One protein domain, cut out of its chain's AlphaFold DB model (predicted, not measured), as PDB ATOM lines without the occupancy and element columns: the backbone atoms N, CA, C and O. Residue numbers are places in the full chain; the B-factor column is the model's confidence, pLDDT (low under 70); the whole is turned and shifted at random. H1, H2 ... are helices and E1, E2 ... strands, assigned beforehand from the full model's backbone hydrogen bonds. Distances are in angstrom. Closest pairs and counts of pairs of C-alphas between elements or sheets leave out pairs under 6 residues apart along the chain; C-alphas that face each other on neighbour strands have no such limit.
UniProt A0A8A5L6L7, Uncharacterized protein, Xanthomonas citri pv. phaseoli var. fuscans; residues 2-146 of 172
ATOM      1  N   ASN A   2      63.969 119.816  44.269       91.38
ATOM      2  CA  ASN A   2      63.552 121.120  43.735       91.38
ATOM      3  C   ASN A   2      62.523 121.792  44.670       91.38
ATOM      4  O   ASN A   2      61.654 121.094  45.194       91.38
ATOM      5  N   TYR A   3      62.622 123.116  44.860       91.31
ATOM      6  CA  TYR A   3      61.712 123.896  45.711       91.31
ATOM      7  C   TYR A   3      60.246 123.728  45.309       91.31
ATOM      8  O   TYR A   3      59.453 123.323  46.149       91.31
ATOM      9  N   MET A   4      59.898 123.946  44.035       93.94
ATOM     10  CA  MET A   4      58.509 123.866  43.566       93.94
ATOM     11  C   MET A   4      57.908 122.485  43.819       93.94
ATOM     12  O   MET A   4      56.792 122.383  44.316       93.94
ATOM     13  N   LYS A   5      58.677 121.414  43.577       95.00
ATOM     14  CA  LYS A   5      58.226 120.042  43.872       95.00
ATOM     15  C   LYS A   5      57.985 119.822  45.369       95.00
ATOM     16  O   LYS A   5      57.036 119.145  45.743       95.00
ATOM     17  N   CYS A   6      58.849 120.370  46.224       95.00
ATOM     18  CA  CYS A   6      58.706 120.251  47.673       95.00
ATOM     19  C   CYS A   6      57.529 121.082  48.200       95.00
ATOM     20  O   CYS A   6      56.758 120.584  49.010       95.00
ATOM     21  N   ALA A   7      57.371 122.316  47.720       95.69
ATOM     22  CA  ALA A   7      56.271 123.201  48.084       95.69
ATOM     23  C   ALA A   7      54.924 122.613  47.650       95.69
ATOM     24  O   ALA A   7      54.003 122.541  48.456       95.69
ATOM     25  N   GLN A   8      54.836 122.102  46.418       96.44
ATOM     26  CA  GLN A   8      53.639 121.421  45.928       96.44
ATOM     27  C   GLN A   8      53.300 120.201  46.791       96.44
ATOM     28  O   GLN A   8      52.153 120.041  47.191       96.44
ATOM     29  N   TYR A   9      54.289 119.370  47.128       96.31
ATOM     30  CA  TYR A   9      54.075 118.227  48.013       96.31
ATOM     31  C   TYR A   9      53.558 118.650  49.396       96.31
ATOM     32  O   TYR A   9      52.531 118.152  49.844       96.31
ATOM     33  N   LEU A  10      54.225 119.605  50.051       96.75
ATOM     34  CA  LEU A  10      53.840 120.076  51.385       96.75
ATOM     35  C   LEU A  10      52.466 120.762  51.386       96.75
ATOM     36  O   LEU A  10      51.699 120.583  52.329       96.75
ATOM     37  N   SER A  11      52.098 121.449  50.302       97.00
ATOM     38  CA  SER A  11      50.768 122.057  50.171       97.00
ATOM     39  C   SER A  11      49.639 121.021  50.189       97.00
ATOM     40  O   SER A  11      48.574 121.292  50.732       97.00
ATOM     41  N   GLN A  12      49.884 119.801  49.692       96.94
ATOM     42  CA  GLN A  12      48.916 118.698  49.766       96.94
ATOM     43  C   GLN A  12      48.724 118.170  51.194       96.94
ATOM     44  O   GLN A  12      47.752 117.468  51.452       96.94
ATOM     45  N   LEU A  13      49.646 118.491  52.105       97.19
ATOM     46  CA  LEU A  13      49.548 118.205  53.536       97.19
ATOM     47  C   LEU A  13      49.006 119.409  54.329       97.19
ATOM     48  O   LEU A  13      48.953 119.357  55.556       97.19
ATOM     49  N   GLY A  14      48.626 120.497  53.647       96.50
ATOM     50  CA  GLY A  14      48.195 121.742  54.282       96.50
ATOM     51  C   GLY A  14      49.343 122.531  54.908       96.50
ATOM     52  O   GLY A  14      49.140 123.226  55.901       96.50
ATOM     53  N   ILE A  15      50.562 122.386  54.383       97.88
ATOM     54  CA  ILE A  15      51.768 123.038  54.896       97.88
ATOM     55  C   ILE A  15      52.332 123.981  53.839       97.88
ATOM     56  O   ILE A  15      52.664 123.572  52.724       97.88
ATOM     57  N   THR A  16      52.504 125.248  54.204       96.94
ATOM     58  CA  THR A  16      53.147 126.227  53.321       96.94
ATOM     59  C   THR A  16      54.649 126.203  53.539       96.94
ATOM     60  O   THR A  16      55.103 126.223  54.677       96.94
ATOM     61  N   LEU A  17      55.427 126.182  52.459       96.12
ATOM     62  CA  LEU A  17      56.885 126.253  52.489       96.12
ATOM     63  C   LEU A  17      57.338 127.611  51.954       96.12
ATOM     64  O   LEU A  17      56.978 127.990  50.843       96.12
ATOM     65  N   SER A  18      58.182 128.299  52.709       92.81
ATOM     66  CA  SER A  18      58.817 129.552  52.313       92.81
ATOM     67  C   SER A  18      60.315 129.512  52.607       92.81
ATOM     68  O   SER A  18      60.823 128.639  53.320       92.81
ATOM     69  N   ARG A  19      61.058 130.450  52.025       86.31
ATOM     70  CA  ARG A  19      62.466 130.672  52.347       86.31
ATOM     71  C   ARG A  19      62.575 132.020  53.029       86.31
ATOM     72  O   ARG A  19      62.055 132.999  52.508       86.31
ATOM     73  N   ASN A  20      63.245 132.062  54.175       75.62
ATOM     74  CA  ASN A  20      63.572 133.339  54.777       75.62
ATOM     75  C   ASN A  20      64.852 133.856  54.110       75.62
ATOM     76  O   ASN A  20      65.919 133.250  54.246       75.62
ATOM     77  N   GLU A  21      64.718 134.921  53.324       68.88
ATOM     78  CA  GLU A  21      65.847 135.604  52.681       68.88
ATOM     79  C   GLU A  21      66.481 136.647  53.611       68.88
ATOM     80  O   GLU A  21      67.570 137.149  53.342       68.88
ATOM     81  N   SER A  22      65.825 136.941  54.734       59.81
ATOM     82  CA  SER A  22      66.275 137.913  55.719       59.81
ATOM     83  C   SER A  22      67.187 137.245  56.756       59.81
ATOM     84  O   SER A  22      66.736 136.451  57.582       59.81
ATOM     85  N   GLY A  23      68.480 137.585  56.732       61.47
ATOM     86  CA  GLY A  23      69.458 137.212  57.761       61.47
ATOM     87  C   GLY A  23      70.677 136.426  57.249       61.47
ATOM     88  O   GLY A  23      70.713 135.991  56.099       61.47
ATOM     89  N   PRO A  24      71.696 136.219  58.107       56.91
ATOM     90  CA  PRO A  24      72.978 135.614  57.722       56.91
ATOM     91  C   PRO A  24      72.904 134.105  57.424       56.91
ATOM     92  O   PRO A  24      73.855 133.536  56.897       56.91
ATOM     93  N   GLN A  25      71.789 133.439  57.743       66.50
ATOM     94  CA  GLN A  25      71.563 132.027  57.435       66.50
ATOM     95  C   GLN A  25      70.282 131.870  56.616       66.50
ATOM     96  O   GLN A  25      69.183 132.088  57.118       66.50
ATOM     97  N   GLN A  26      70.428 131.438  55.364       74.88
ATOM     98  CA  GLN A  26      69.310 131.125  54.474       74.88
ATOM     99  C   GLN A  26      68.581 129.870  54.978       74.88
ATOM    100  O   GLN A  26      68.973 128.745  54.659       74.88
ATOM    101  N   LYS A  27      67.527 130.053  55.779       87.00
ATOM    102  CA  LYS A  27      66.718 128.956  56.331       87.00
ATOM    103  C   LYS A  27      65.426 128.762  55.543       87.00
ATOM    104  O   LYS A  27      64.809 129.713  55.059       87.00
ATOM    105  N   TRP A  28      64.998 127.510  55.445       92.50
ATOM    106  CA  TRP A  28      63.664 127.155  54.967       92.50
ATOM    107  C   TRP A  28      62.695 127.216  56.136       92.50
ATOM    108  O   TRP A  28      63.059 126.831  57.241       92.50
ATOM    109  N   SER A  29      61.482 127.694  55.908       94.25
ATOM    110  CA  SER A  29      60.449 127.756  56.937       94.25
ATOM    111  C   SER A  29      59.191 127.084  56.424       94.25
ATOM    112  O   SER A  29      58.841 127.230  55.254       94.25
ATOM    113  N   THR A  30      58.509 126.348  57.288       96.06
ATOM    114  CA  THR A  30      57.157 125.876  57.006       96.06
ATOM    115  C   THR A  30      56.168 126.519  57.949       96.06
ATOM    116  O   THR A  30      56.483 126.673  59.125       96.06
ATOM    117  N   THR A  31      54.989 126.850  57.438       96.06
ATOM    118  CA  THR A  31      53.911 127.479  58.202       96.06
ATOM    119  C   THR A  31      52.669 126.598  58.137       96.06
ATOM    120  O   THR A  31      52.278 126.178  57.041       96.06
ATOM    121  N   THR A  32      52.079 126.289  59.293       95.06
ATOM    122  CA  THR A  32      50.771 125.613  59.385       95.06
ATOM    123  C   THR A  32      49.630 126.634  59.264       95.06
ATOM    124  O   THR A  32      49.881 127.830  59.431       95.06
ATOM    125  N   PRO A  33      48.371 126.218  59.028       92.19
ATOM    126  CA  PRO A  33      47.236 127.147  58.991       92.19
ATOM    127  C   PRO A  33      47.055 127.936  60.293       92.19
ATOM    128  O   PRO A  33      46.723 129.116  60.254       92.19
ATOM    129  N   ALA A  34      47.369 127.320  61.437       91.06
ATOM    130  CA  ALA A  34      47.386 127.972  62.748       91.06
ATOM    131  C   ALA A  34      48.506 129.025  62.929       91.06
ATOM    132  O   ALA A  34      48.622 129.621  63.996       91.06
ATOM    133  N   GLY A  35      49.359 129.247  61.924       91.62
ATOM    134  CA  GLY A  35      50.454 130.217  61.981       91.62
ATOM    135  C   GLY A  35      51.721 129.705  62.672       91.62
ATOM    136  O   GLY A  35      52.643 130.486  62.898       91.62
ATOM    137  N   ASN A  36      51.812 128.405  62.980       92.81
ATOM    138  CA  ASN A  36      53.020 127.835  63.581       92.81
ATOM    139  C   ASN A  36      54.143 127.779  62.545       92.81
ATOM    140  O   ASN A  36      53.987 127.155  61.493       92.81
ATOM    141  N   ILE A  37      55.284 128.394  62.863       93.44
ATOM    142  CA  ILE A  37      56.456 128.454  61.983       93.44
ATOM    143  C   ILE A  37      57.533 127.493  62.486       93.44
ATOM    144  O   ILE A  37      57.993 127.599  63.622       93.44
ATOM    145  N   ILE A  38      57.994 126.596  61.612       93.69
ATOM    146  CA  ILE A  38      59.099 125.664  61.885       93.69
ATOM    147  C   ILE A  38      60.224 125.917  60.883       93.69
ATOM    148  O   ILE A  38      59.983 125.978  59.678       93.69
ATOM    149  N   GLN A  39      61.456 126.067  61.372       93.50
ATOM    150  CA  GLN A  39      62.627 126.361  60.544       93.50
ATOM    151  C   GLN A  39      63.487 125.122  60.290       93.50
ATOM    152  O   GLN A  39      63.746 124.325  61.189       93.50
ATOM    153  N   PHE A  40      64.015 125.014  59.074       93.12
ATOM    154  CA  PHE A  40      64.831 123.897  58.617       93.12
ATOM    155  C   PHE A  40      66.084 124.376  57.889       93.12
ATOM    156  O   PHE A  40      66.084 125.353  57.137       93.12
ATOM    157  N   SER A  41      67.160 123.612  58.059       91.44
ATOM    158  CA  SER A  41      68.437 123.821  57.372       91.44
ATOM    159  C   SER A  41      68.394 123.472  55.881       91.44
ATOM    160  O   SER A  41      69.224 123.942  55.110       91.44
ATOM    161  N   SER A  42      67.442 122.643  55.440       92.62
ATOM    162  CA  SER A  42      67.309 122.247  54.035       92.62
ATOM    163  C   SER A  42      65.882 121.835  53.678       92.62
ATOM    164  O   SER A  42      65.121 121.387  54.535       92.62
ATOM    165  N   LEU A  43      65.557 121.878  52.379       94.06
ATOM    166  CA  LEU A  43      64.311 121.323  51.836       94.06
ATOM    167  C   LEU A  43      64.115 119.848  52.208       94.06
ATOM    168  O   LEU A  43      63.000 119.423  52.486       94.06
ATOM    169  N   ARG A  44      65.198 119.053  52.195       94.75
ATOM    170  CA  ARG A  44      65.146 117.617  52.522       94.75
ATOM    171  C   ARG A  44      64.732 117.406  53.970       94.75
ATOM    172  O   ARG A  44      63.906 116.544  54.236       94.75
ATOM    173  N   HIS A  45      65.279 118.210  54.874       95.00
ATOM    174  CA  HIS A  45      64.922 118.151  56.283       95.00
ATOM    175  C   HIS A  45      63.451 118.533  56.498       95.00
ATOM    176  O   HIS A  45      62.729 117.769  57.132       95.00
ATOM    177  N   ALA A  46      62.988 119.630  55.886       95.50
ATOM    178  CA  ALA A  46      61.583 120.038  55.951       95.50
ATOM    179  C   ALA A  46      60.642 118.929  55.457       95.50
ATOM    180  O   ALA A  46      59.679 118.584  56.133       95.50
ATOM    181  N   ARG A  47      60.949 118.316  54.306       95.69
ATOM    182  CA  ARG A  47      60.155 117.203  53.779       95.69
ATOM    183  C   ARG A  47      60.134 116.010  54.728       95.69
ATOM    184  O   ARG A  47      59.061 115.563  55.090       95.69
ATOM    185  N   ASN A  48      61.296 115.520  55.155       96.12
ATOM    186  CA  ASN A  48      61.372 114.334  56.011       96.12
ATOM    187  C   ASN A  48      60.622 114.522  57.339       96.12
ATOM    188  O   ASN A  48      60.024 113.573  57.840       96.12
ATOM    189  N   TYR A  49      60.655 115.737  57.893       96.94
ATOM    190  CA  TYR A  49      59.890 116.089  59.084       96.94
ATOM    191  C   TYR A  49      58.383 115.922  58.848       96.94
ATOM    192  O   TYR A  49      57.712 115.212  59.596       96.94
ATOM    193  N   TRP A  50      57.860 116.517  57.774       96.56
ATOM    194  CA  TRP A  50      56.434 116.435  57.456       96.56
ATOM    195  C   TRP A  50      56.003 115.051  56.957       96.56
ATOM    196  O   TRP A  50      54.885 114.642  57.249       96.56
ATOM    197  N   ASP A  51      56.887 114.283  56.314       95.50
ATOM    198  CA  ASP A  51      56.651 112.870  55.986       95.50
ATOM    199  C   ASP A  51      56.461 112.040  57.268       95.50
ATOM    200  O   ASP A  51      55.577 111.185  57.338       95.50
ATOM    201  N   LEU A  52      57.281 112.277  58.300       95.00
ATOM    202  CA  LEU A  52      57.137 111.598  59.590       95.00
ATOM    203  C   LEU A  52      55.830 111.998  60.284       95.00
ATOM    204  O   LEU A  52      55.102 111.117  60.743       95.00
ATOM    205  N   ALA A  53      55.506 113.293  60.309       94.75
ATOM    206  CA  ALA A  53      54.248 113.787  60.868       94.75
ATOM    207  C   ALA A  53      53.025 113.198  60.139       94.75
ATOM    208  O   ALA A  53      52.076 112.752  60.777       94.75
ATOM    209  N   ALA A  54      53.070 113.111  58.806       94.25
ATOM    210  CA  ALA A  54      52.021 112.509  57.987       94.25
ATOM    211  C   ALA A  54      51.830 111.016  58.296       94.25
ATOM    212  O   ALA A  54      50.701 110.559  58.473       94.25
ATOM    213  N   LYS A  55      52.928 110.258  58.424       92.19
ATOM    214  CA  LYS A  55      52.886 108.843  58.830       92.19
ATOM    215  C   LYS A  55      52.284 108.665  60.217       92.19
ATOM    216  O   LYS A  55      51.462 107.775  60.411       92.19
ATOM    217  N   GLN A  56      52.686 109.506  61.169       90.88
ATOM    218  CA  GLN A  56      52.129 109.487  62.519       90.88
ATOM    219  C   GLN A  56      50.632 109.799  62.497       90.88
ATOM    220  O   GLN A  56      49.866 109.076  63.120       90.88
ATOM    221  N   CYS A  57      50.204 110.804  61.734       91.38
ATOM    222  CA  CYS A  57      48.796 111.163  61.582       91.38
ATOM    223  C   CYS A  57      47.963 109.998  61.012       91.38
ATOM    224  O   CYS A  57      46.963 109.603  61.609       91.38
ATOM    225  N   ALA A  58      48.430 109.362  59.931       90.69
ATOM    226  CA  ALA A  58      47.777 108.183  59.353       90.69
ATOM    227  C   ALA A  58      47.721 106.999  60.339       90.69
ATOM    228  O   ALA A  58      46.695 106.329  60.461       90.69
ATOM    229  N   TYR A  59      48.798 106.763  61.092       87.56
ATOM    230  CA  TYR A  59      48.820 105.747  62.145       87.56
ATOM    231  C   TYR A  59      47.817 106.053  63.271       87.56
ATOM    232  O   TYR A  59      47.100 105.156  63.714       87.56
ATOM    233  N   GLN A  60      47.710 107.314  63.707       88.69
ATOM    234  CA  GLN A  60      46.739 107.714  64.728       88.69
ATOM    235  C   GLN A  60      45.293 107.579  64.241       88.69
ATOM    236  O   GLN A  60      44.435 107.189  65.029       88.69
ATOM    237  N   LEU A  61      45.013 107.829  62.957       89.81
ATOM    238  CA  LEU A  61      43.693 107.558  62.380       89.81
ATOM    239  C   LEU A  61      43.372 106.060  62.424       89.81
ATOM    240  O   LEU A  61      42.297 105.678  62.884       89.81
ATOM    241  N   ALA A  62      44.310 105.205  62.007       86.06
ATOM    242  CA  ALA A  62      44.129 103.756  62.072       86.06
ATOM    243  C   ALA A  62      43.857 103.286  63.510       86.06
ATOM    244  O   ALA A  62      42.912 102.538  63.750       86.06
ATOM    245  N   ARG A  63      44.620 103.802  64.482       84.00
ATOM    246  CA  ARG A  63      44.388 103.541  65.908       84.00
ATOM    247  C   ARG A  63      43.019 104.032  66.379       84.00
ATOM    248  O   ARG A  63      42.343 103.321  67.114       84.00
ATOM    249  N   SER A  64      42.603 105.217  65.942       87.94
ATOM    250  CA  SER A  64      41.296 105.795  66.273       87.94
ATOM    251  C   SER A  64      40.149 104.914  65.773       87.94
ATOM    252  O   SER A  64      39.222 104.635  66.529       87.94
ATOM    253  N   ARG A  65      40.246 104.397  64.540       87.38
ATOM    254  CA  ARG A  65      39.283 103.431  63.980       87.38
ATOM    255  C   ARG A  65      39.196 102.160  64.818       87.38
ATOM    256  O   ARG A  65      38.094 101.708  65.118       87.38
ATOM    257  N   THR A  66      40.331 101.603  65.241       83.56
ATOM    258  CA  THR A  66      40.311 100.392  66.068       83.56
ATOM    259  C   THR A  66      39.744 100.642  67.464       83.56
ATOM    260  O   THR A  66      39.034  99.785  67.980       83.56
ATOM    261  N   LEU A  67      39.995 101.810  68.062       84.00
ATOM    262  CA  LEU A  67      39.396 102.184  69.348       84.00
ATOM    263  C   LEU A  67      37.875 102.326  69.246       84.00
ATOM    264  O   LEU A  67      37.156 101.767  70.067       84.00
ATOM    265  N   VAL A  68      37.379 103.010  68.212       87.81
ATOM    266  CA  VAL A  68      35.933 103.128  67.958       87.81
ATOM    267  C   VAL A  68      35.294 101.751  67.771       87.81
ATOM    268  O   VAL A  68      34.228 101.498  68.323       87.81
ATOM    269  N   LEU A  69      35.956 100.838  67.054       85.06
ATOM    270  CA  LEU A  69      35.475  99.465  66.894       85.06
ATOM    271  C   LEU A  69      35.487  98.689  68.222       85.06
ATOM    272  O   LEU A  69      34.530  97.993  68.542       85.06
ATOM    273  N   ALA A  70      36.550  98.817  69.019       82.44
ATOM    274  CA  ALA A  70      36.649  98.162  70.322       82.44
ATOM    275  C   ALA A  70      35.564  98.648  71.299       82.44
ATOM    276  O   ALA A  70      35.046  97.843  72.078       82.44
ATOM    277  N   ALA A  71      35.166  99.922  71.209       84.38
ATOM    278  CA  ALA A  71      34.102 100.506  72.021       84.38
ATOM    279  C   ALA A  71      32.725  99.838  71.805       84.38
ATOM    280  O   ALA A  71      31.863  99.894  72.683       84.38
ATOM    281  N   GLU A  72      32.511  99.146  70.679       82.81
ATOM    282  CA  GLU A  72      31.295  98.350  70.444       82.81
ATOM    283  C   GLU A  72      31.196  97.144  71.391       82.81
ATOM    284  O   GLU A  72      30.097  96.676  71.677       82.81
ATOM    285  N   SER A  73      32.332  96.662  71.908       82.50
ATOM    286  CA  SER A  73      32.378  95.553  72.871       82.50
ATOM    287  C   SER A  73      32.184  95.979  74.329       82.50
ATOM    288  O   SER A  73      32.064  95.112  75.191       82.50
ATOM    289  N   LEU A  74      32.158  97.288  74.604       82.81
ATOM    290  CA  LEU A  74      31.896  97.832  75.935       82.81
ATOM    291  C   LEU A  74      30.410  97.731  76.286       82.81
ATOM    292  O   LEU A  74      29.550  97.728  75.395       82.81
ATOM    293  N   ASP A  75      30.110  97.707  77.585       86.50
ATOM    294  CA  ASP A  75      28.753  97.908  78.087       86.50
ATOM    295  C   ASP A  75      28.243  99.331  77.784       86.50
ATOM    296  O   ASP A  75      28.991 100.220  77.371       86.50
ATOM    297  N   GLU A  76      26.938  99.548  77.959       87.88
ATOM    298  CA  GLU A  76      26.278 100.810  77.612       87.88
ATOM    299  C   GLU A  76      26.858 102.018  78.361       87.88
ATOM    300  O   GLU A  76      27.061 103.072  77.754       87.88
ATOM    301  N   LYS A  77      27.181 101.857  79.650       87.69
ATOM    302  CA  LYS A  77      27.719 102.939  80.474       87.69
ATOM    303  C   LYS A  77      29.123 103.313  80.000       87.69
ATOM    304  O   LYS A  77      29.365 104.476  79.685       87.69
ATOM    305  N   SER A  78      30.007 102.329  79.865       84.38
ATOM    306  CA  SER A  78      31.398 102.537  79.434       84.38
ATOM    307  C   SER A  78      31.482 103.082  78.001       84.38
ATOM    308  O   SER A  78      32.323 103.927  77.683       84.38
ATOM    309  N   ARG A  79      30.556 102.675  77.120       85.75
ATOM    310  CA  ARG A  79      30.434 103.241  75.768       85.75
ATOM    311  C   ARG A  79      29.965 104.698  75.783       85.75
ATOM    312  O   ARG A  79      30.444 105.485  74.967       85.75
ATOM    313  N   SER A  80      29.040 105.060  76.675       85.94
ATOM    314  CA  SER A  80      28.621 106.457  76.855       85.94
ATOM    315  C   SER A  80      29.792 107.316  77.325       85.94
ATOM    316  O   SER A  80      30.099 108.314  76.682       85.94
ATOM    317  N   GLU A  81      30.516 106.874  78.357       86.50
ATOM    318  CA  GLU A  81      31.689 107.582  78.892       86.50
ATOM    319  C   GLU A  81      32.784 107.771  77.828       86.50
ATOM    320  O   GLU A  81      33.384 108.843  77.726       86.50
ATOM    321  N   PHE A  82      33.009 106.767  76.973       85.75
ATOM    322  CA  PHE A  82      33.927 106.884  75.838       85.75
ATOM    323  C   PHE A  82      33.478 107.939  74.813       85.75
ATOM    324  O   PHE A  82      34.305 108.709  74.319       85.75
ATOM    325  N   ASN A  83      32.183 108.005  74.490       87.50
ATOM    326  CA  ASN A  83      31.650 109.017  73.575       87.50
ATOM    327  C   ASN A  83      31.742 110.429  74.159       87.50
ATOM    328  O   ASN A  83      32.177 111.341  73.457       87.50
ATOM    329  N   ASP A  84      31.411 110.585  75.438       87.06
ATOM    330  CA  ASP A  84      31.523 111.856  76.153       87.06
ATOM    331  C   ASP A  84      32.982 112.335  76.182       87.06
ATOM    332  O   ASP A  84      33.272 113.504  75.898       87.06
ATOM    333  N   TRP A  85      33.925 111.416  76.414       85.12
ATOM    334  CA  TRP A  85      35.353 111.711  76.342       85.12
ATOM    335  C   TRP A  85      35.797 112.152  74.938       85.12
ATOM    336  O   TRP A  85      36.515 113.149  74.809       85.12
ATOM    337  N   ILE A  86      35.344 111.470  73.874       86.88
ATOM    338  CA  ILE A  86      35.598 111.895  72.484       86.88
ATOM    339  C   ILE A  86      35.107 113.328  72.270       86.88
ATOM    340  O   ILE A  86      35.783 114.122  71.609       86.88
ATOM    341  N   ASP A  87      33.947 113.674  72.822       85.94
ATOM    342  CA  ASP A  87      33.343 114.992  72.663       85.94
ATOM    343  C   ASP A  87      34.001 116.093  73.502       85.94
ATOM    344  O   ASP A  87      33.733 117.273  73.267       85.94
ATOM    345  N   GLY A  88      34.980 115.738  74.338       77.50
ATOM    346  CA  GLY A  88      35.736 116.669  75.175       77.50
ATOM    347  C   GLY A  88      35.046 116.967  76.505       77.50
ATOM    348  O   GLY A  88      35.415 117.927  77.182       77.50
ATOM    349  N   ILE A  89      34.054 116.158  76.877       80.50
ATOM    350  CA  ILE A  89      33.435 116.188  78.198       80.50
ATOM    351  C   ILE A  89      34.392 115.488  79.165       80.50
ATOM    352  O   ILE A  89      35.029 114.488  78.829       80.50
ATOM    353  N   GLN A  90      34.548 116.054  80.361       66.44
ATOM    354  CA  GLN A  90      35.546 115.628  81.335       66.44
ATOM    355  C   GLN A  90      35.174 114.263  81.947       66.44
ATOM    356  O   GLN A  90      34.597 114.185  83.026       66.44
ATOM    357  N   HIS A  91      35.523 113.189  81.243       63.44
ATOM    358  CA  HIS A  91      35.391 111.801  81.680       63.44
ATOM    359  C   HIS A  91      36.747 111.097  81.615       63.44
ATOM    360  O   HIS A  91      37.622 111.470  80.834       63.44
ATOM    361  N   SER A  92      36.945 110.086  82.454       62.41
ATOM    362  CA  SER A  92      38.092 109.191  82.311       62.41
ATOM    363  C   SER A  92      37.852 108.292  81.102       62.41
ATOM    364  O   SER A  92      36.757 107.766  80.928       62.41
ATOM    365  N   LEU A  93      38.865 108.126  80.255       63.69
ATOM    366  CA  LEU A  93      38.801 107.164  79.158       63.69
ATOM    367  C   LEU A  93      38.758 105.755  79.788       63.69
ATOM    368  O   LEU A  93      39.626 105.493  80.624       63.69
ATOM    369  N   PRO A  94      37.785 104.884  79.453       65.12
ATOM    370  CA  PRO A  94      37.629 103.594  80.129       65.12
ATOM    371  C   PRO A  94      38.914 102.759  80.093       65.12
ATOM    372  O   PRO A  94      39.524 102.614  79.031       65.12
ATOM    373  N   ASP A  95      39.324 102.196  81.234       65.19
ATOM    374  CA  ASP A  95      40.600 101.470  81.378       65.19
ATOM    375  C   ASP A  95      40.709 100.278  80.407       65.19
ATOM    376  O   ASP A  95      41.782  99.989  79.863       65.19
ATOM    377  N   GLU A  96      39.575  99.654  80.071       64.44
ATOM    378  CA  GLU A  96      39.473  98.536  79.121       64.44
ATOM    379  C   GLU A  96      39.965  98.895  77.706       64.44
ATOM    380  O   GLU A  96      40.340  98.009  76.927       64.44
ATOM    381  N   MET A  97      40.006 100.191  77.379       64.94
ATOM    382  CA  MET A  97      40.522 100.715  76.110       64.94
ATOM    383  C   MET A  97      42.057 100.762  76.060       64.94
ATOM    384  O   MET A  97      42.623 100.846  74.966       64.94
ATOM    385  N   PHE A  98      42.735 100.703  77.213       60.03
ATOM    386  CA  PHE A  98      44.198 100.658  77.320       60.03
ATOM    387  C   PHE A  98      44.732  99.247  77.598       60.03
ATOM    388  O   PHE A  98      45.829  98.917  77.144       60.03
ATOM    389  N   GLU A  99      43.976  98.414  78.322       56.69
ATOM    390  CA  GLU A  99      44.404  97.060  78.710       56.69
ATOM    391  C   GLU A  99      44.431  96.075  77.542       56.69
ATOM    392  O   GLU A  99      45.329  95.230  77.436       56.69
ATOM    393  N   LYS A 100      43.490  96.213  76.604       53.81
ATOM    394  CA  LYS A 100      43.643  95.579  75.302       53.81
ATOM    395  C   LYS A 100      44.732  96.360  74.597       53.81
ATOM    396  O   LYS A 100      44.495  97.431  74.052       53.81
ATOM    397  N   ASN A 101      45.939  95.809  74.617       45.97
ATOM    398  CA  ASN A 101      47.025  96.188  73.732       45.97
ATOM    399  C   ASN A 101      46.525  95.908  72.309       45.97
ATOM    400  O   ASN A 101      46.749  94.832  71.749       45.97
ATOM    401  N   ILE A 102      45.702  96.824  71.789       53.66
ATOM    402  CA  ILE A 102      45.153  96.783  70.450       53.66
ATOM    403  C   ILE A 102      46.399  96.840  69.591       53.66
ATOM    404  O   ILE A 102      46.988  97.905  69.402       53.66
ATOM    405  N   ASN A 103      46.852  95.668  69.152       46.91
ATOM    406  CA  ASN A 103      47.883  95.514  68.152       46.91
ATOM    407  C   ASN A 103      47.328  96.203  66.909       46.91
ATOM    408  O   ASN A 103      46.713  95.572  66.057       46.91
ATOM    409  N   THR A 104      47.509  97.521  66.825       49.00
ATOM    410  CA  THR A 104      47.234  98.332  65.649       49.00
ATOM    411  C   THR A 104      48.304  97.978  64.635       49.00
ATOM    412  O   THR A 104      49.192  98.771  64.315       49.00
ATOM    413  N   ARG A 105      48.270  96.743  64.141       45.69
ATOM    414  CA  ARG A 105      48.718  96.519  62.786       45.69
ATOM    415  C   ARG A 105      47.809  97.398  61.934       45.69
ATOM    416  O   ARG A 105      46.618  97.524  62.210       45.69
ATOM    417  N   LEU A 106      48.379  98.047  60.929       46.22
ATOM    418  CA  LEU A 106      47.655  98.809  59.908       46.22
ATOM    419  C   LEU A 106      46.751  97.882  59.056       46.22
ATOM    420  O   LEU A 106      46.639  98.061  57.854       46.22
ATOM    421  N   GLU A 107      46.122  96.866  59.651       43.66
ATOM    422  CA  GLU A 107      45.269  95.875  58.995       43.66
ATOM    423  C   GLU A 107      43.980  96.510  58.447       43.66
ATOM    424  O   GLU A 107      43.340  95.932  57.577       43.66
ATOM    425  N   HIS A 108      43.636  97.730  58.876       48.12
ATOM    426  CA  HIS A 108      42.424  98.436  58.446       48.12
ATOM    427  C   HIS A 108      42.648  99.568  57.431       48.12
ATOM    428  O   HIS A 108      41.688 100.251  57.084       48.12
ATOM    429  N   SER A 109      43.873  99.781  56.937       50.84
ATOM    430  CA  SER A 109      44.116 100.701  55.815       50.84
ATOM    431  C   SER A 109      44.770  99.941  54.674       50.84
ATOM    432  O   SER A 109      45.975  99.702  54.680       50.84
ATOM    433  N   THR A 110      43.975  99.568  53.672       54.91
ATOM    434  CA  THR A 110      44.481  99.048  52.389       54.91
ATOM    435  C   THR A 110      45.199 100.133  51.579       54.91
ATOM    436  O   THR A 110      45.881  99.835  50.599       54.91
ATOM    437  N   GLU A 111      45.066 101.392  51.993       69.88
ATOM    438  CA  GLU A 111      45.635 102.556  51.335       69.88
ATOM    439  C   GLU A 111      46.969 102.969  51.971       69.88
ATOM    440  O   GLU A 111      47.217 102.792  53.167       69.88
ATOM    441  N   SER A 112      47.858 103.533  51.150       86.62
ATOM    442  CA  SER A 112      49.151 104.046  51.613       86.62
ATOM    443  C   SER A 112      48.980 105.196  52.616       86.62
ATOM    444  O   SER A 112      48.070 106.011  52.476       86.62
ATOM    445  N   TRP A 113      49.916 105.344  53.562       87.94
ATOM    446  CA  TRP A 113      49.916 106.467  54.513       87.94
ATOM    447  C   TRP A 113      49.878 107.842  53.822       87.94
ATOM    448  O   TRP A 113      49.324 108.789  54.371       87.94
ATOM    449  N   GLU A 114      50.447 107.960  52.614       91.38
ATOM    450  CA  GLU A 114      50.427 109.198  51.826       91.38
ATOM    451  C   GLU A 114      49.011 109.567  51.394       91.38
ATOM    452  O   GLU A 114      48.653 110.745  51.383       91.38
ATOM    453  N   PHE A 115      48.212 108.565  51.024       90.94
ATOM    454  CA  PHE A 115      46.826 108.769  50.638       90.94
ATOM    455  C   PHE A 115      46.005 109.255  51.835       90.94
ATOM    456  O   PHE A 115      45.374 110.309  51.750       90.94
ATOM    457  N   GLU A 116      46.093 108.550  52.964       90.69
ATOM    458  CA  GLU A 116      45.364 108.904  54.187       90.69
ATOM    459  C   GLU A 116      45.755 110.296  54.696       90.69
ATOM    460  O   GLU A 116      44.892 111.126  54.972       90.69
ATOM    461  N   ALA A 117      47.050 110.622  54.725       93.00
ATOM    462  CA  ALA A 117      47.511 111.944  55.145       93.00
ATOM    463  C   ALA A 117      46.970 113.074  54.251       93.00
ATOM    464  O   ALA A 117      46.575 114.125  54.755       93.00
ATOM    465  N   ARG A 118      46.905 112.870  52.928       94.25
ATOM    466  CA  ARG A 118      46.320 113.854  51.996       94.25
ATOM    467  C   ARG A 118      44.809 113.974  52.160       94.25
ATOM    468  O   ARG A 118      44.280 115.082  52.081       94.25
ATOM    469  N   LYS A 119      44.111 112.858  52.391       92.44
ATOM    470  CA  LYS A 119      42.673 112.856  52.692       92.44
ATOM    471  C   LYS A 119      42.408 113.655  53.970       92.44
ATOM    472  O   LYS A 119      41.587 114.565  53.946       92.44
ATOM    473  N   LEU A 120      43.168 113.389  55.032       93.06
ATOM    474  CA  LEU A 120      43.088 114.111  56.301       93.06
ATOM    475  C   LEU A 120      43.383 115.603  56.139       93.06
ATOM    476  O   LEU A 120      42.612 116.423  56.626       93.06
ATOM    477  N   ALA A 121      44.434 115.972  55.404       94.50
ATOM    478  CA  ALA A 121      44.727 117.373  55.114       94.50
ATOM    479  C   ALA A 121      43.593 118.059  54.339       94.50
ATOM    480  O   ALA A 121      43.276 119.211  54.607       94.50
ATOM    481  N   LYS A 122      42.941 117.359  53.403       93.31
ATOM    482  CA  LYS A 122      41.784 117.899  52.676       93.31
ATOM    483  C   LYS A 122      40.567 118.090  53.587       93.31
ATOM    484  O   LYS A 122      39.856 119.076  53.429       93.31
ATOM    485  N   THR A 123      40.331 117.165  54.515       92.12
ATOM    486  CA  THR A 123      39.204 117.221  55.459       92.12
ATOM    487  C   THR A 123      39.408 118.280  56.542       92.12
ATOM    488  O   THR A 123      38.481 119.016  56.864       92.12
ATOM    489  N   HIS A 124      40.617 118.375  57.098       91.44
ATOM    490  CA  HIS A 124      40.921 119.206  58.269       91.44
ATOM    491  C   HIS A 124      41.725 120.472  57.937       91.44
ATOM    492  O   HIS A 124      42.088 121.223  58.834       91.44
ATOM    493  N   GLY A 125      42.037 120.714  56.664       91.56
ATOM    494  CA  GLY A 125      42.875 121.826  56.208       91.56
ATOM    495  C   GLY A 125      44.380 121.553  56.310       91.56
ATOM    496  O   GLY A 125      45.133 121.988  55.441       91.56
ATOM    497  N   SER A 126      44.830 120.805  57.324       96.00
ATOM    498  CA  SER A 126      46.228 120.389  57.480       96.00
ATOM    499  C   SER A 126      46.372 119.145  58.347       96.00
ATOM    500  O   SER A 126      45.607 118.931  59.286       96.00
ATOM    501  N   ILE A 127      47.415 118.349  58.090       95.50
ATOM    502  CA  ILE A 127      47.786 117.239  58.986       95.50
ATOM    503  C   ILE A 127      48.242 117.723  60.370       95.50
ATOM    504  O   ILE A 127      48.208 116.952  61.322       95.50
ATOM    505  N   ALA A 128      48.677 118.983  60.490       92.62
ATOM    506  CA  ALA A 128      49.092 119.563  61.766       92.62
ATOM    507  C   ALA A 128      47.904 119.812  62.713       92.62
ATOM    508  O   ALA A 128      48.084 119.810  63.928       92.62
ATOM    509  N   ASP A 129      46.706 119.985  62.153       88.12
ATOM    510  CA  ASP A 129      45.480 120.286  62.898       88.12
ATOM    511  C   ASP A 129      44.672 119.007  63.217       88.12
ATOM    512  O   ASP A 129      43.736 119.016  64.020       88.12
ATOM    513  N   ALA A 130      45.068 117.869  62.638       89.00
ATOM    514  CA  ALA A 130      44.456 116.559  62.834       89.00
ATOM    515  C   ALA A 130      44.919 115.899  64.150       89.00
ATOM    516  O   ALA A 130      45.622 114.886  64.163       89.00
ATOM    517  N   THR A 131      44.536 116.503  65.279       87.75
ATOM    518  CA  THR A 131      44.811 115.966  66.623       87.75
ATOM    519  C   THR A 131      44.147 114.604  66.843       87.75
ATOM    520  O   THR A 131      43.169 114.257  66.184       87.75
ATOM    521  N   PHE A 132      44.632 113.831  67.817       85.12
ATOM    522  CA  PHE A 132      44.077 112.508  68.120       85.12
ATOM    523  C   PHE A 132      42.561 112.535  68.397       85.12
ATOM    524  O   PHE A 132      41.829 111.717  67.850       85.12
ATOM    525  N   THR A 133      42.064 113.515  69.157       86.38
ATOM    526  CA  THR A 133      40.621 113.672  69.417       86.38
ATOM    527  C   THR A 133      39.830 113.990  68.145       86.38
ATOM    528  O   THR A 133      38.741 113.456  67.948       86.38
ATOM    529  N   VAL A 134      40.378 114.811  67.240       90.06
ATOM    530  CA  VAL A 134      39.762 115.078  65.927       90.06
ATOM    531  C   VAL A 134      39.685 113.793  65.097       90.06
ATOM    532  O   VAL A 134      38.641 113.498  64.517       90.06
ATOM    533  N   LEU A 135      40.753 112.994  65.093       92.25
ATOM    534  CA  LEU A 135      40.808 111.713  64.383       92.25
ATOM    535  C   LEU A 135      39.851 110.665  64.973       92.25
ATOM    536  O   LEU A 135      39.272 109.881  64.226       92.25
ATOM    537  N   LEU A 136      39.623 110.675  66.287       90.00
ATOM    538  CA  LEU A 136      38.608 109.845  66.942       90.00
ATOM    539  C   LEU A 136      37.187 110.234  66.545       90.00
ATOM    540  O   LEU A 136      36.390 109.357  66.214       90.00
ATOM    541  N   LYS A 137      36.877 111.536  66.512       91.81
ATOM    542  CA  LYS A 137      35.581 112.027  66.015       91.81
ATOM    543  C   LYS A 137      35.356 111.617  64.559       91.81
ATOM    544  O   LYS A 137      34.285 111.114  64.230       91.81
ATOM    545  N   GLN A 138      36.382 111.768  63.719       92.06
ATOM    546  CA  GLN A 138      36.368 111.330  62.321       92.06
ATOM    547  C   GLN A 138      36.105 109.821  62.211       92.06
ATOM    548  O   GLN A 138      35.215 109.409  61.477       92.06
ATOM    549  N   ALA A 139      36.835 108.995  62.965       90.50
ATOM    550  CA  ALA A 139      36.664 107.543  62.957       90.50
ATOM    551  C   ALA A 139      35.263 107.112  63.424       90.50
ATOM    552  O   ALA A 139      34.671 106.200  62.843       90.50
ATOM    553  N   ARG A 140      34.707 107.789  64.438       91.00
ATOM    554  CA  ARG A 140      33.330 107.572  64.900       91.00
ATOM    555  C   ARG A 140      32.322 107.900  63.799       91.00
ATOM    556  O   ARG A 140      31.423 107.101  63.556       91.00
ATOM    557  N   GLN A 141      32.502 109.020  63.099       90.50
ATOM    558  CA  GLN A 141      31.635 109.395  61.982       90.50
ATOM    559  C   GLN A 141      31.728 108.399  60.818       90.50
ATOM    560  O   GLN A 141      30.698 107.936  60.345       90.50
ATOM    561  N   GLU A 142      32.939 107.995  60.412       89.38
ATOM    562  CA  GLU A 142      33.138 106.985  59.358       89.38
ATOM    563  C   GLU A 142      32.409 105.669  59.692       89.38
ATOM    564  O   GLU A 142      31.847 105.022  58.806       89.38
ATOM    565  N   ARG A 143      32.377 105.282  60.976       86.19
ATOM    566  CA  ARG A 143      31.652 104.095  61.437       86.19
ATOM    567  C   ARG A 143      30.133 104.267  61.361       86.19
ATOM    568  O   ARG A 143      29.460 103.344  60.911       86.19
ATOM    569  N   LEU A 144      29.602 105.423  61.764       85.69
ATOM    570  CA  LEU A 144      28.171 105.748  61.662       85.69
ATOM    571  C   LEU A 144      27.701 105.806  60.200       85.69
ATOM    572  O   LEU A 144      26.635 105.284  59.867       85.69
ATOM    573  N   ASP A 145      28.519 106.380  59.318       84.06
ATOM    574  CA  ASP A 145      28.231 106.474  57.885       84.06
ATOM    575  C   ASP A 145      28.207 105.086  57.226       84.06
ATOM    576  O   ASP A 145      27.364 104.828  56.372       84.06
ATOM    577  N   ALA A 146      29.070 104.161  57.663       79.81
ATOM    578  CA  ALA A 146      29.091 102.782  57.163       79.81
ATOM    579  C   ALA A 146      27.815 101.983  57.493       79.81
ATOM    580  O   ALA A 146      27.515 101.002  56.812       79.81
TER     581      ALA A 146
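AT A GLANCE: This is residues 2 to 146 of the 172 residues of an uncharacterized protein of Xanthomonas citri pv. phaseoli var. fuscans (UniProt A0A8A5L6L7). One long helix, H2, is the spine of an elongated model: a small three-stranded sheet and the short helix H1 pack on its first part, H5 and H6 cross it farther along, and H3 folds back at its far end. H4 packs on H2 near that end, and a long link without named elements, residues 100 to 112, leads on to H5. The printed part has 145 residues, with six named helices and three named strands in the order H1 E1 E2 E3 H2 H3 H4 H5 H6; the sheet's order is E1 E2 E3, antiparallel, and the class is mostly helix. The whole is loose, with a radius of gyration of the C-alphas of 18.1 A, and spans 61 by 33 by 27 A.

HOW THE PARTS SIT: The sheet is a meander, each strand the antiparallel neighbour of the one before: E1, residues 16 to 20, E2, residues 27 to 31, and E3, residues 37 to 40. E1 and E2 form a hairpin, with N 18 and O 29 2.8 A apart, within hydrogen-bond range. E2 and E3 form another, with N 30 and O 38 at 2.8 A. H1, residues 3 to 11, and H2, residues 43 to 73, are on one face of the sheet, in two layers. H2 has a height over the sheet of 11.8 A and runs along the strands, at 24 degrees to E2 on the local plane. H1 touches H2 through residues 43 to 50 of H2 alone, at a shallow tilt of 18 degrees, the same way; their closest C-alphas, of Cys 6 and Arg 47, are 7.0 A apart. H2 is the hub, touching the other five helices. H5, residues 113 to 124, touches it about perpendicular, at 80 degrees, with the C-alphas of Ala 54 and Ala 117 closest at 5.4 A. H6, residues 132 to 146, touches it at a steep tilt of 54 degrees, the same way; Ser 64 and Leu 136 have the closest C-alphas, 4.9 A apart. H3, residues 76 to 87, forms a helical hairpin with H2 at 25 degrees; they only just touch, with 3 pairs of C-alphas within 8 A, Ala 71 and Arg 79 closest at 5.9 A. H3 also touches H6, with the C-alphas of Ile 86 and Thr 133 closest at 6.1 A. H4, residues 96 to 99, only just touches H2, with 3 pairs of C-alphas within 8 A, Leu 67 and Met 97 closest at 7.0 A. H5 and H6 are near each other, while H3 and H5 are apart. In H1, H3, H5 and H6 every O i to N i+4 pair is within hydrogen-bond range, in H2 25 of 27 are, and H4 is too short for such a pair.

IN THESE COORDINATES: H1 begins at C-alpha 3, (61.712, 123.896, 45.711). H2 measures 46.1 A from C-alpha 43, (64.311, 121.323, 51.836), to C-alpha 73. H6 measures 21.0 A and ends at C-alpha 146, (29.091, 102.782, 57.163). H3 measures 16.6 A and H5 16.0 A.

THE WHOLE: The two C-alphas farthest apart, of Pro 24 and Asp 75, lie 61.6 A from each other. The printed part has no cut. The link from H4 to H5, 13 residues, is long. The mean pLDDT of the printed part is 84.2; residues 21 to 25 and 90 to 111 are under 70.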